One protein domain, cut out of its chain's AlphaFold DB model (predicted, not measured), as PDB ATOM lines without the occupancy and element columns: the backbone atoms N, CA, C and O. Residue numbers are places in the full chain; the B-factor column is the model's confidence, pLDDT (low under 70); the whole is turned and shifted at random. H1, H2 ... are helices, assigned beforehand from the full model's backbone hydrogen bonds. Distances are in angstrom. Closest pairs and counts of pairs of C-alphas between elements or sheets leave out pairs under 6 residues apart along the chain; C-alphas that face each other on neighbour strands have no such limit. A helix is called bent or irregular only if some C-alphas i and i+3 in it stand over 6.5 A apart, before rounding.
ATOM      1  N   GLY A  89     -12.576  46.383  46.937       91.19
ATOM      2  CA  GLY A  89     -13.581  47.105  47.725       91.19
ATOM      3  C   GLY A  89     -14.831  47.431  46.898       91.19
ATOM      4  O   GLY A  89     -14.798  47.364  45.670       91.19
ATOM      5  N   LYS A  90     -15.948  47.772  47.559       91.50
ATOM      6  CA  LYS A  90     -17.230  48.063  46.882       91.50
ATOM      7  C   LYS A  90     -17.073  49.135  45.791       91.50
ATOM      8  O   LYS A  90     -17.383  48.854  44.644       91.50
ATOM      9  N   ALA A  91     -16.464  50.275  46.121       92.06
ATOM     10  CA  ALA A  91     -16.255  51.376  45.176       92.06
ATOM     11  C   ALA A  91     -15.518  50.945  43.892       92.06
ATOM     12  O   ALA A  91     -15.993  51.199  42.794       92.06
ATOM     13  N   ARG A  92     -14.409  50.201  44.018       93.56
ATOM     14  CA  ARG A  92     -13.642  49.706  42.857       93.56
ATOM     15  C   ARG A  92     -14.389  48.656  42.037       93.56
ATOM     16  O   ARG A  92     -14.120  48.503  40.850       93.56
ATOM     17  N   ARG A  93     -15.282  47.883  42.661       91.94
ATOM     18  CA  ARG A  93     -16.150  46.947  41.933       91.94
ATOM     19  C   ARG A  93     -17.197  47.697  41.126       91.94
ATOM     20  O   ARG A  93     -17.373  47.369  39.960       91.94
ATOM     21  N   ASP A  94     -17.823  48.701  41.729       91.31
ATOM     22  CA  ASP A  94     -18.840  49.525  41.077       91.31
ATOM     23  C   ASP A  94     -18.236  50.313  39.897       91.31
ATOM     24  O   ASP A  94     -18.826  50.355  38.819       91.31
ATOM     25  N   GLU A  95     -17.023  50.847  40.068       94.06
ATOM     26  CA  GLU A  95     -16.239  51.495  39.006       94.06
ATOM     27  C   GLU A  95     -15.880  50.516  37.879       94.06
ATOM     28  O   GLU A  95     -16.041  50.818  36.698       94.06
ATOM     29  N   LYS A  96     -15.420  49.305  38.220       93.75
ATOM     30  CA  LYS A  96     -15.081  48.292  37.215       93.75
ATOM     31  C   LYS A  96     -16.306  47.854  36.409       93.75
ATOM     32  O   LYS A  96     -16.202  47.697  35.196       93.75
ATOM     33  N   GLU A  97     -17.438  47.669  37.077       91.81
ATOM     34  CA  GLU A  97     -18.715  47.316  36.453       91.81
ATOM     35  C   GLU A  97     -19.204  48.410  35.496       91.81
ATOM     36  O   GLU A  97     -19.700  48.104  34.409       91.81
ATOM     37  N   GLU A  98     -19.027  49.680  35.870       94.69
ATOM     38  CA  GLU A  98     -19.299  50.822  34.997       94.69
ATOM     39  C   GLU A  98     -18.412  50.797  33.755       94.69
ATOM     40  O   GLU A  98     -18.932  50.766  32.642       94.69
ATOM     41  N   ILE A  99     -17.092  50.710  33.928       96.00
ATOM     42  CA  ILE A  99     -16.140  50.668  32.809       96.00
ATOM     43  C   ILE A  99     -16.443  49.495  31.869       96.00
ATOM     44  O   ILE A  99     -16.440  49.670  30.651       96.00
ATOM     45  N   ASP A 100     -16.707  48.307  32.416       94.88
ATOM     46  CA  ASP A 100     -16.998  47.113  31.618       94.88
ATOM     47  C   ASP A 100     -18.323  47.249  30.861       94.88
ATOM     48  O   ASP A 100     -18.392  46.878  29.690       94.88
ATOM     49  N   SER A 101     -19.352  47.826  31.486       96.19
ATOM     50  CA  SER A 101     -20.650  48.048  30.838       96.19
ATOM     51  C   SER A 101     -20.564  49.108  29.738       96.19
ATOM     52  O   SER A 101     -21.053  48.877  28.637       96.19
ATOM     53  N   VAL A 102     -19.886  50.231  29.998       97.44
ATOM     54  CA  VAL A 102     -19.672  51.305  29.015       97.44
ATOM     55  C   VAL A 102     -18.873  50.795  27.821       97.44
ATOM     56  O   VAL A 102     -19.282  50.991  26.681       97.44
ATOM     57  N   ASN A 103     -17.761  50.094  28.064       97.81
ATOM     58  CA  ASN A 103     -16.931  49.556  26.987       97.81
ATOM     59  C   ASN A 103     -17.676  48.507  26.162       97.81
ATOM     60  O   ASN A 103     -17.523  48.488  24.943       97.81
ATOM     61  N   PHE A 104     -18.463  47.644  26.812       96.88
ATOM     62  CA  PHE A 104     -19.285  46.661  26.118       96.88
ATOM     63  C   PHE A 104     -20.282  47.354  25.188       96.88
ATOM     64  O   PHE A 104     -20.257  47.102  23.990       96.88
ATOM     65  N   VAL A 105     -21.092  48.278  25.714       96.62
ATOM     66  CA  VAL A 105     -22.122  48.969  24.925       96.62
ATOM     67  C   VAL A 105     -21.522  49.778  23.785       96.62
ATOM     68  O   VAL A 105     -21.964  49.619  22.651       96.62
ATOM     69  N   TYR A 106     -20.489  50.580  24.058       97.56
ATOM     70  CA  TYR A 106     -19.800  51.348  23.023       97.56
ATOM     71  C   TYR A 106     -19.257  50.434  21.920       97.56
ATOM     72  O   TYR A 106     -19.547  50.639  20.748       97.56
ATOM     73  N   THR A 107     -18.517  49.381  22.283       97.25
ATOM     74  CA  THR A 107     -17.900  48.487  21.290       97.25
ATOM     75  C   THR A 107     -18.952  47.750  20.467       97.25
ATOM     76  O   THR A 107     -18.801  47.642  19.253       97.25
ATOM     77  N   THR A 108     -20.015  47.248  21.103       96.00
ATOM     78  CA  THR A 108     -21.103  46.557  20.403       96.00
ATOM     79  C   THR A 108     -21.797  47.490  19.424       96.00
ATOM     80  O   THR A 108     -21.860  47.173  18.245       96.00
ATOM     81  N   LEU A 109     -22.258  48.657  19.869       95.94
ATOM     82  CA  LEU A 109     -22.997  49.578  19.007       95.94
ATOM     83  C   LEU A 109     -22.138  50.112  17.854       95.94
ATOM     84  O   LEU A 109     -22.607  50.144  16.720       95.94
ATOM     85  N   SER A 110     -20.866  50.420  18.110       95.12
ATOM     86  CA  SER A 110     -19.925  50.809  17.056       95.12
ATOM     87  C   SER A 110     -19.664  49.674  16.059       95.12
ATOM     88  O   SER A 110     -19.511  49.933  14.869       95.12
ATOM     89  N   THR A 111     -19.646  48.412  16.512       93.31
ATOM     90  CA  THR A 111     -19.536  47.233  15.627       93.31
ATOM     91  C   THR A 111     -20.770  47.085  14.738       93.31
ATOM     92  O   THR A 111     -20.640  46.750  13.565       93.31
ATOM     93  N   GLU A 112     -21.953  47.392  15.271       90.06
ATOM     94  CA  GLU A 112     -23.219  47.410  14.525       90.06
ATOM     95  C   GLU A 112     -23.401  48.684  13.668       90.06
ATOM     96  O   GLU A 112     -24.440  48.868  13.038       90.06
ATOM     97  N   GLY A 113     -22.402  49.575  13.624       92.00
ATOM     98  CA  GLY A 113     -22.418  50.786  12.800       92.00
ATOM     99  C   GLY A 113     -23.270  51.934  13.353       92.00
ATOM    100  O   GLY A 113     -23.556  52.882  12.625       92.00
ATOM    101  N   VAL A 114     -23.670  51.876  14.626       93.00
ATOM    102  CA  VAL A 114     -24.391  52.971  15.288       93.00
ATOM    103  C   VAL A 114     -23.383  54.068  15.672       93.00
ATOM    104  O   VAL A 114     -22.380  53.759  16.323       93.00
ATOM    105  N   PRO A 115     -23.614  55.346  15.312       93.19
ATOM    106  CA  PRO A 115     -22.671  56.440  15.548       93.19
ATOM    107  C   PRO A 115     -22.727  56.944  17.003       93.19
ATOM    108  O   PRO A 115     -23.067  58.095  17.263       93.19
ATOM    109  N   VAL A 116     -22.399  56.075  17.959       93.56
ATOM    110  CA  VAL A 116     -22.311  56.413  19.388       93.56
ATOM    111  C   VAL A 116     -20.879  56.715  19.806       93.56
ATOM    112  O   VAL A 116     -19.929  56.055  19.383       93.56
ATOM    113  N   THR A 117     -20.718  57.679  20.704       95.50
ATOM    114  CA  THR A 117     -19.442  57.934  21.375       95.50
ATOM    115  C   THR A 117     -19.322  57.122  22.665       95.50
ATOM    116  O   THR A 117     -20.282  56.533  23.178       95.50
ATOM    117  N   ARG A 118     -18.113  57.082  23.233       95.50
ATOM    118  CA  ARG A 118     -17.904  56.455  24.542       95.50
ATOM    119  C   ARG A 118     -18.562  57.276  25.654       95.50
ATOM    120  O   ARG A 118     -19.029  56.708  26.643       95.50
ATOM    121  N   GLU A 119     -18.612  58.590  25.480       95.38
ATOM    122  CA  GLU A 119     -19.292  59.542  26.348       95.38
ATOM    123  C   GLU A 119     -20.799  59.264  26.390       95.38
ATOM    124  O   GLU A 119     -21.359  59.216  27.487       95.38
ATOM    125  N   ASP A 120     -21.427  58.975  25.243       95.12
ATOM    126  CA  ASP A 120     -22.847  58.598  25.163       95.12
ATOM    127  C   ASP A 120     -23.127  57.314  25.943       95.12
ATOM    128  O   ASP A 120     -24.043  57.263  26.761       95.12
ATOM    129  N   ALA A 121     -22.291  56.284  25.774       96.12
ATOM    130  CA  ALA A 121     -22.410  55.047  26.547       96.12
ATOM    131  C   ALA A 121     -22.224  55.287  28.061       96.12
ATOM    132  O   ALA A 121     -22.921  54.685  28.885       96.12
ATOM    133  N   GLY A 122     -21.323  56.198  28.444       96.69
ATOM    134  CA  GLY A 122     -21.133  56.634  29.829       96.69
ATOM    135  C   GLY A 122     -22.351  57.365  30.402       96.69
ATOM    136  O   GLY A 122     -22.785  57.075  31.520       96.69
ATOM    137  N   LEU A 123     -22.935  58.289  29.637       96.12
ATOM    138  CA  LEU A 123     -24.161  58.997  30.007       96.12
ATOM    139  C   LEU A 123     -25.346  58.037  30.117       96.12
ATOM    140  O   LEU A 123     -26.055  58.075  31.121       96.12
ATOM    141  N   ALA A 124     -25.507  57.122  29.162       96.00
ATOM    142  CA  ALA A 124     -26.537  56.087  29.175       96.00
ATOM    143  C   ALA A 124     -26.463  55.215  30.436       96.00
ATOM    144  O   ALA A 124     -27.486  54.950  31.074       96.00
ATOM    145  N   TYR A 125     -25.258  54.801  30.843       95.88
ATOM    146  CA  TYR A 125     -25.069  54.030  32.072       95.88
ATOM    147  C   TYR A 125     -25.534  54.798  33.320       95.88
ATOM    148  O   TYR A 125     -26.247  54.238  34.160       95.88
ATOM    149  N   ARG A 126     -25.187  56.089  33.426       94.75
ATOM    150  CA  ARG A 126     -25.638  56.957  34.529       94.75
ATOM    151  C   ARG A 126     -27.151  57.181  34.500       94.75
ATOM    152  O   ARG A 126     -27.815  56.983  35.514       94.75
ATOM    153  N   PHE A 127     -27.715  57.477  33.333       94.75
ATOM    154  CA  PHE A 127     -29.152  57.694  33.151       94.75
ATOM    155  C   PHE A 127     -29.982  56.461  33.508       94.75
ATOM    156  O   PHE A 127     -31.043  56.588  34.118       94.75
ATOM    157  N   ASN A 128     -29.484  55.261  33.205       92.50
ATOM    158  CA  ASN A 128     -30.123  54.018  33.626       92.50
ATOM    159  C   ASN A 128     -30.127  53.842  35.154       92.50
ATOM    160  O   ASN A 128     -31.099  53.327  35.704       92.50
ATOM    161  N   LYS A 129     -29.068  54.269  35.858       89.44
ATOM    162  CA  LYS A 129     -29.036  54.255  37.335       89.44
ATOM    163  C   LYS A 129     -30.025  55.256  37.935       89.44
ATOM    164  O   LYS A 129     -30.670  54.945  38.933       89.44
ATOM    165  N   GLU A 130     -30.156  56.424  37.317       90.88
ATOM    166  CA  GLU A 130     -31.032  57.514  37.764       90.88
ATOM    167  C   GLU A 130     -32.484  57.376  37.271       90.88
ATOM    168  O   GLU A 130     -33.348  58.159  37.657       90.88
ATOM    169  N   ASN A 131     -32.784  56.353  36.462       86.44
ATOM    170  CA  ASN A 131     -34.087  56.126  35.826       86.44
ATOM    171  C   ASN A 131     -34.580  57.321  34.987       86.44
ATOM    172  O   ASN A 131     -35.779  57.618  34.955       86.44
ATOM    173  N   VAL A 132     -33.668  57.993  34.281       86.50
ATOM    174  CA  VAL A 132     -34.007  59.093  33.369       86.50
ATOM    175  C   VAL A 132     -34.833  58.552  32.198       86.50
ATOM    176  O   VAL A 132     -34.435  57.596  31.533       86.50
ATOM    177  N   ARG A 133     -36.000  59.159  31.946       76.12
ATOM    178  CA  ARG A 133     -36.942  58.713  30.899       76.12
ATOM    179  C   ARG A 133     -36.955  59.595  29.654       76.12
ATOM    180  O   ARG A 133     -37.206  59.096  28.565       76.12
ATOM    181  N   ASN A 134     -36.672  60.885  29.806       82.94
ATOM    182  CA  ASN A 134     -36.844  61.872  28.741       82.94
ATOM    183  C   ASN A 134     -35.491  62.238  28.128       82.94
ATOM    184  O   ASN A 134     -34.890  63.248  28.488       82.94
ATOM    185  N   VAL A 135     -35.016  61.403  27.208       88.88
ATOM    186  CA  VAL A 135     -33.768  61.624  26.466       88.88
ATOM    187  C   VAL A 135     -34.105  62.051  25.039       88.88
ATOM    188  O   VAL A 135     -34.783  61.323  24.320       88.88
ATOM    189  N   ARG A 136     -33.654  63.242  24.627       88.12
ATOM    190  CA  ARG A 136     -33.930  63.790  23.284       88.12
ATOM    191  C   ARG A 136     -32.994  63.263  22.199       88.12
ATOM    192  O   ARG A 136     -33.416  63.168  21.053       88.12
ATOM    193  N   ASP A 137     -31.768  62.915  22.561       92.44
ATOM    194  CA  ASP A 137     -30.767  62.394  21.633       92.44
ATOM    195  C   ASP A 137     -31.043  60.917  21.296       92.44
ATOM    196  O   ASP A 137     -31.206  60.095  22.198       92.44
ATOM    197  N   GLU A 138     -31.143  60.597  20.005       91.00
ATOM    198  CA  GLU A 138     -31.436  59.246  19.506       91.00
ATOM    199  C   GLU A 138     -30.308  58.254  19.804       91.00
ATOM    200  O   GLU A 138     -30.565  57.170  20.326       91.00
ATOM    201  N   ASN A 139     -29.053  58.638  19.569       92.31
ATOM    202  CA  ASN A 139     -27.895  57.778  19.815       92.31
ATOM    203  C   ASN A 139     -27.786  57.431  21.304       92.31
ATOM    204  O   ASN A 139     -27.516  56.284  21.675       92.31
ATOM    205  N   LEU A 140     -28.076  58.402  22.170       94.38
ATOM    206  CA  LEU A 140     -28.120  58.191  23.611       94.38
ATOM    207  C   LEU A 140     -29.290  57.289  24.035       94.38
ATOM    208  O   LEU A 140     -29.128  56.500  24.969       94.38
ATOM    209  N   ARG A 141     -30.450  57.356  23.362       94.81
ATOM    210  CA  ARG A 141     -31.566  56.415  23.595       94.81
ATOM    211  C   ARG A 141     -31.184  54.987  23.208       94.81
ATOM    212  O   ARG A 141     -31.369  54.087  24.025       94.81
ATOM    213  N   VAL A 142     -30.556  54.792  22.047       95.31
ATOM    214  CA  VAL A 142     -30.055  53.476  21.610       95.31
ATOM    215  C   VAL A 142     -29.025  52.922  22.602       95.31
ATOM    216  O   VAL A 142     -29.116  51.767  23.029       95.31
ATOM    217  N   ALA A 143     -28.075  53.749  23.049       96.62
ATOM    218  CA  ALA A 143     -27.111  53.365  24.079       96.62
ATOM    219  C   ALA A 143     -27.791  52.987  25.405       96.62
ATOM    220  O   ALA A 143     -27.434  51.985  26.032       96.62
ATOM    221  N   LEU A 144     -28.802  53.752  25.823       96.56
ATOM    222  CA  LEU A 144     -29.583  53.486  27.028       96.56
ATOM    223  C   LEU A 144     -30.351  52.159  26.939       96.56
ATOM    224  O   LEU A 144     -30.373  51.399  27.908       96.56
ATOM    225  N   ASP A 145     -30.936  51.848  25.790       95.81
ATOM    226  CA  ASP A 145     -31.643  50.590  25.547       95.81
ATOM    227  C   ASP A 145     -30.701  49.381  25.580       95.81
ATOM    228  O   ASP A 145     -31.004  48.369  26.223       95.81
ATOM    229  N   MET A 146     -29.496  49.513  25.018       96.81
ATOM    230  CA  MET A 146     -28.455  48.489  25.133       96.81
ATOM    231  C   MET A 146     -28.004  48.281  26.593       96.81
ATOM    232  O   MET A 146     -27.851  47.141  27.040       96.81
ATOM    233  N   ILE A 147     -27.853  49.355  27.381       96.56
ATOM    234  CA  ILE A 147     -27.539  49.267  28.819       96.56
ATOM    235  C   ILE A 147     -28.657  48.548  29.592       96.56
ATOM    236  O   ILE A 147     -28.369  47.686  30.430       96.56
ATOM    237  N   LYS A 148     -29.930  48.862  29.313       95.25
ATOM    238  CA  LYS A 148     -31.082  48.160  29.908       95.25
ATOM    239  C   LYS A 148     -31.068  46.679  29.542       95.25
ATOM    240  O   LYS A 148     -31.287  45.839  30.415       95.25
ATOM    241  N   GLY A 149     -30.762  46.348  28.287       95.06
ATOM    242  CA  GLY A 149     -30.615  44.968  27.831       95.06
ATOM    243  C   GLY A 149     -29.503  44.227  28.570       95.06
ATOM    244  O   GLY A 149     -29.736  43.147  29.108       95.06
ATOM    245  N   LEU A 150     -28.317  44.830  28.695       94.62
ATOM    246  CA  LEU A 150     -27.206  44.249  29.453       94.62
ATOM    247  C   LEU A 150     -27.588  43.998  30.921       94.62
ATOM    248  O   LEU A 150     -27.279  42.939  31.473       94.62
ATOM    249  N   ARG A 151     -28.292  44.945  31.550       91.69
ATOM    250  CA  ARG A 151     -28.817  44.788  32.911       91.69
ATOM    251  C   ARG A 151     -29.829  43.644  32.998       91.69
ATOM    252  O   ARG A 151     -29.713  42.809  33.889       91.69
ATOM    253  N   PHE A 152     -30.757  43.556  32.047       92.25
ATOM    254  CA  PHE A 152     -31.728  42.467  31.958       92.25
ATOM    255  C   PHE A 152     -31.046  41.093  31.864       92.25
ATOM    256  O   PHE A 152     -31.446  40.165  32.565       92.25
ATOM    257  N   VAL A 153     -29.969  40.966  31.076       91.25
ATOM    258  CA  VAL A 153     -29.174  39.724  31.001       91.25
ATOM    259  C   VAL A 153     -28.534  39.386  32.351       91.25
ATOM    260  O   VAL A 153     -28.571  38.229  32.768       91.25
ATOM    261  N   LYS A 154     -27.958  40.375  33.047       87.50
ATOM    262  CA  LYS A 154     -27.285  40.177  34.345       87.50
ATOM    263  C   LYS A 154     -28.256  39.815  35.472       87.50
ATOM    264  O   LYS A 154     -27.899  39.035  36.353       87.50
ATOM    265  N   GLU A 155     -29.456  40.387  35.459       87.44
ATOM    266  CA  GLU A 155     -30.466  40.208  36.509       87.44
ATOM    267  C   GLU A 155     -31.397  39.015  36.258       87.44
ATOM    268  O   GLU A 155     -32.032  38.542  37.201       87.44
ATOM    269  N   SER A 156     -31.487  38.501  35.024       81.75
ATOM    270  CA  SER A 156     -32.381  37.388  34.698       81.75
ATOM    271  C   SER A 156     -31.969  36.097  35.422       81.75
ATOM    272  O   SER A 156     -30.915  35.528  35.132       81.75
ATOM    273  N   PRO A 157     -32.818  35.556  36.317       69.50
ATOM    274  CA  PRO A 157     -32.558  34.275  36.970       69.50
ATOM    275  C   PRO A 157     -32.924  33.083  36.072       69.50
ATOM    276  O   PRO A 157     -32.605  31.939  36.402       69.50
ATOM    277  N   LYS A 158     -33.650  33.341  34.974       67.06
ATOM    278  CA  LYS A 158     -34.108  32.340  34.010       67.06
ATOM    279  C   LYS A 158     -33.012  32.117  32.966       67.06
ATOM    280  O   LYS A 158     -32.363  33.069  32.541       67.06
ATOM    281  N   GLY A 159     -32.814  30.860  32.565       72.56
ATOM    282  CA  GLY A 159     -31.905  30.505  31.474       72.56
ATOM    283  C   GLY A 159     -32.334  31.101  30.129       72.56
ATOM    284  O   GLY A 159     -33.360  31.771  30.024       72.56
ATOM    285  N   ILE A 160     -31.550  30.835  29.087       83.69
ATOM    286  CA  ILE A 160     -31.821  31.330  27.733       83.69
ATOM    287  C   ILE A 160     -33.041  30.583  27.165       83.69
ATOM    288  O   ILE A 160     -32.943  29.415  26.797       83.69
ATOM    289  N   THR A 161     -34.193  31.253  27.115       87.69
ATOM    290  CA  THR A 161     -35.432  30.772  26.478       87.69
ATOM    291  C   THR A 161     -35.803  31.645  25.279       87.69
ATOM    292  O   THR A 161     -35.295  32.754  25.127       87.69
ATOM    293  N   VAL A 162     -36.735  31.181  24.441       89.44
ATOM    294  CA  VAL A 162     -37.277  31.991  23.334       89.44
ATOM    295  C   VAL A 162     -37.902  33.289  23.856       89.44
ATOM    296  O   VAL A 162     -37.602  34.358  23.340       89.44
ATOM    297  N   GLU A 163     -38.691  33.216  24.933       91.12
ATOM    298  CA  GLU A 163     -39.273  34.398  25.585       91.12
ATOM    299  C   GLU A 163     -38.185  35.370  26.067       91.12
ATOM    300  O   GLU A 163     -38.299  36.579  25.869       91.12
ATOM    301  N   PHE A 164     -37.105  34.851  26.663       93.12
ATOM    302  CA  PHE A 164     -35.970  35.665  27.092       93.12
ATOM    303  C   PHE A 164     -35.317  36.390  25.907       93.12
ATOM    304  O   PHE A 164     -35.085  37.594  25.994       93.12
ATOM    305  N   ILE A 165     -35.073  35.684  24.798       93.44
ATOM    306  CA  ILE A 165     -34.475  36.258  23.583       93.44
ATOM    307  C   ILE A 165     -35.389  37.333  22.987       93.44
ATOM    308  O   ILE A 165     -34.923  38.437  22.709       93.44
ATOM    309  N   SER A 166     -36.688  37.055  22.847       94.62
ATOM    310  CA  SER A 166     -37.667  38.024  22.342       94.62
ATOM    311  C   SER A 166     -37.723  39.282  23.208       94.62
ATOM    312  O   SER A 166     -37.717  40.392  22.682       94.62
ATOM    313  N   ARG A 167     -37.715  39.142  24.539       94.69
ATOM    314  CA  ARG A 167     -37.722  40.288  25.461       94.69
ATOM    315  C   ARG A 167     -36.419  41.076  25.440       94.69
ATOM    316  O   ARG A 167     -36.459  42.303  25.487       94.69
ATOM    317  N   LEU A 168     -35.278  40.393  25.358       95.75
ATOM    318  CA  LEU A 168     -33.985  41.051  25.209       95.75
ATOM    319  C   LEU A 168     -33.946  41.861  23.911       95.75
ATOM    320  O   LEU A 168     -33.617  43.043  23.952       95.75
ATOM    321  N   HIS A 169     -34.358  41.263  22.792       96.12
ATOM    322  CA  HIS A 169     -34.433  41.953  21.506       96.12
ATOM    323  C   HIS A 169     -35.397  43.145  21.559       96.12
ATOM    324  O   HIS A 169     -35.063  44.216  21.067       96.12
ATOM    325  N   ALA A 170     -36.570  42.990  22.183       96.62
ATOM    326  CA  ALA A 170     -37.507  44.096  22.396       96.62
ATOM    327  C   ALA A 170     -36.886  45.250  23.200       96.62
ATOM    328  O   ALA A 170     -37.195  46.407  22.953       96.62
ATOM    329  N   THR A 171     -36.005  44.926  24.149       95.88
ATOM    330  CA  THR A 171     -35.376  45.904  25.042       95.88
ATOM    331  C   THR A 171     -34.257  46.670  24.346       95.88
ATOM    332  O   THR A 171     -34.232  47.888  24.443       95.88
ATOM    333  N   ILE A 172     -33.342  45.981  23.651       96.06
ATOM    334  CA  ILE A 172     -32.177  46.623  23.009       96.06
ATOM    335  C   ILE A 172     -32.530  47.362  21.713       96.06
ATOM    336  O   ILE A 172     -31.760  48.208  21.279       96.06
ATOM    337  N   MET A 173     -33.676  47.040  21.100       94.81
ATOM    338  CA  MET A 173     -34.164  47.658  19.862       94.81
ATOM    339  C   MET A 173     -35.376  48.574  20.095       94.81
ATOM    340  O   MET A 173     -36.121  48.823  19.148       94.81
ATOM    341  N   ALA A 174     -35.637  49.027  21.328       93.81
ATOM    342  CA  ALA A 174     -36.869  49.759  21.637       93.81
ATOM    343  C   ALA A 174     -36.981  51.089  20.869       93.81
ATOM    344  O   ALA A 174     -38.076  51.418  20.411       93.81
ATOM    345  N   GLU A 175     -35.863  51.785  20.631       92.31
ATOM    346  CA  GLU A 175     -35.817  52.962  19.748       92.31
ATOM    347  C   GLU A 175     -36.290  52.664  18.312       92.31
ATOM    348  O   GLU A 175     -36.925  53.492  17.666       92.31
ATOM    349  N   TYR A 176     -36.071  51.446  17.818       90.69
ATOM    350  CA  TYR A 176     -36.448  51.026  16.469       90.69
ATOM    351  C   TYR A 176     -37.852  50.406  16.423       90.69
ATOM    352  O   TYR A 176     -38.062  49.398  15.746       90.69
ATOM    353  N   GLY A 177     -38.824  50.977  17.142       85.38
ATOM    354  CA  GLY A 177     -40.171  50.411  17.318       85.38
ATOM    355  C   GLY A 177     -40.876  50.002  16.015       85.38
ATOM    356  O   GLY A 177     -41.525  48.957  15.955       85.38
ATOM    357  N   GLU A 178     -40.663  50.751  14.933       87.56
ATOM    358  CA  GLU A 178     -41.214  50.465  13.599       87.56
ATOM    359  C   GLU A 178     -40.672  49.166  12.967       87.56
ATOM    360  O   GLU A 178     -41.258  48.614  12.034       87.56
ATOM    361  N   ARG A 179     -39.558  48.633  13.484       85.56
ATOM    362  CA  ARG A 179     -38.908  47.397  13.022       85.56
ATOM    363  C   ARG A 179     -39.416  46.140  13.735       85.56
ATOM    364  O   ARG A 179     -38.824  45.076  13.565       85.56
ATOM    365  N   ASN A 180     -40.523  46.228  14.479       87.88
ATOM    366  CA  ASN A 180     -41.154  45.108  15.194       87.88
ATOM    367  C   ASN A 180     -40.212  44.395  16.193       87.88
ATOM    368  O   ASN A 180     -40.013  43.176  16.111       87.88
TER     369      ASN A 180
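What this domain is: This is residues 89 to 180 of the 200 residues of an uncharacterized protein of uncultured archaeon (UniProt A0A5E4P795). The longest helix, H1, crosses one side of a helix in the middle, H3, and H2 crosses H3 beside it on that same side; on the other side H4 folds back along H3 as a helical hairpin, and short H5 follows, set across the first part of H3. Residues 89 to 97, of which 90 to 97 belong to H1, stick out as an arm, and residues 157 to 163 stand free at the turn of the hairpin. The printed part has 92 residues with five named helices, in the order H1 H2 H3 H4 H5, and no named strand: the class is all helix. The whole is compact, with a radius of gyration of the C-alphas of 13.3 A and spans of 41 by 32 by 26 A.

Where its parts are: H1, residues 90 to 111, begins at C-alpha 90 at (-17.230, 48.063, 46.882) and measures 31.4 A from first to last C-alpha. H3, residues 138 to 155, measures 25.5 A and begins at C-alpha 138 at (-31.436, 59.246, 19.506). H2 is residues 118 to 130, 18.7 A, and H4 is residues 162 to 172, 15.5 A. H5, residues 174 to 179, measures 9.2 A and ends at C-alpha 179 at (-38.908, 47.397, 13.022); it is irregular, with C-alphas 175 and 178 8.6 A apart.

How they stand to each other: H1 touches H3, the hub, with residues 101 to 109 alone; the closest C-alphas are those of Val 105 and Met 146, 6.4 A apart, at a steep tilt of 55 degrees, opposite ways. With residues 98 to 106 alone, H1 touches H2, closest at the C-alphas of Val 102 and Ala 121, 5.3 A, at a steep tilt of 53 degrees, opposite ways. H2 touches H3 at a steep tilt of 59 degrees, the same way; the C-alphas of Ala 124 and Leu 144 are closest, 4.5 A apart. H3 and H4 touch and form a hairpin, opposite ways at a shallow tilt of 33 degrees, only just short of steep, with the C-alphas of Met 146 and Ile 172 closest, 4.7 A apart. H5 touches H3 at residues 138 to 145 alone, about perpendicular at 74 degrees, with the C-alphas of Val 142 and Glu 175 closest, 6.1 A apart. The helix packing is mostly crossed, with one of these five touching pairs at a shallow tilt. H4 and H5 meet only through their link, and both are apart from H1 and H2. In H1, H2, H3 and H4 every O i to N i+4 pair is within hydrogen-bond range; in H5 0 of 2 are, and 2 of 3 O i to N i+3 pairs.

The domain as a whole: The C-alphas of Gly 89 and Glu 178 are the two farthest apart, 44.0 A. The printed part has no cut and no long link; the link H4 to H5 is tight. The mean pLDDT of the printed part is 92.0, and residues 157 to 158 are under 70.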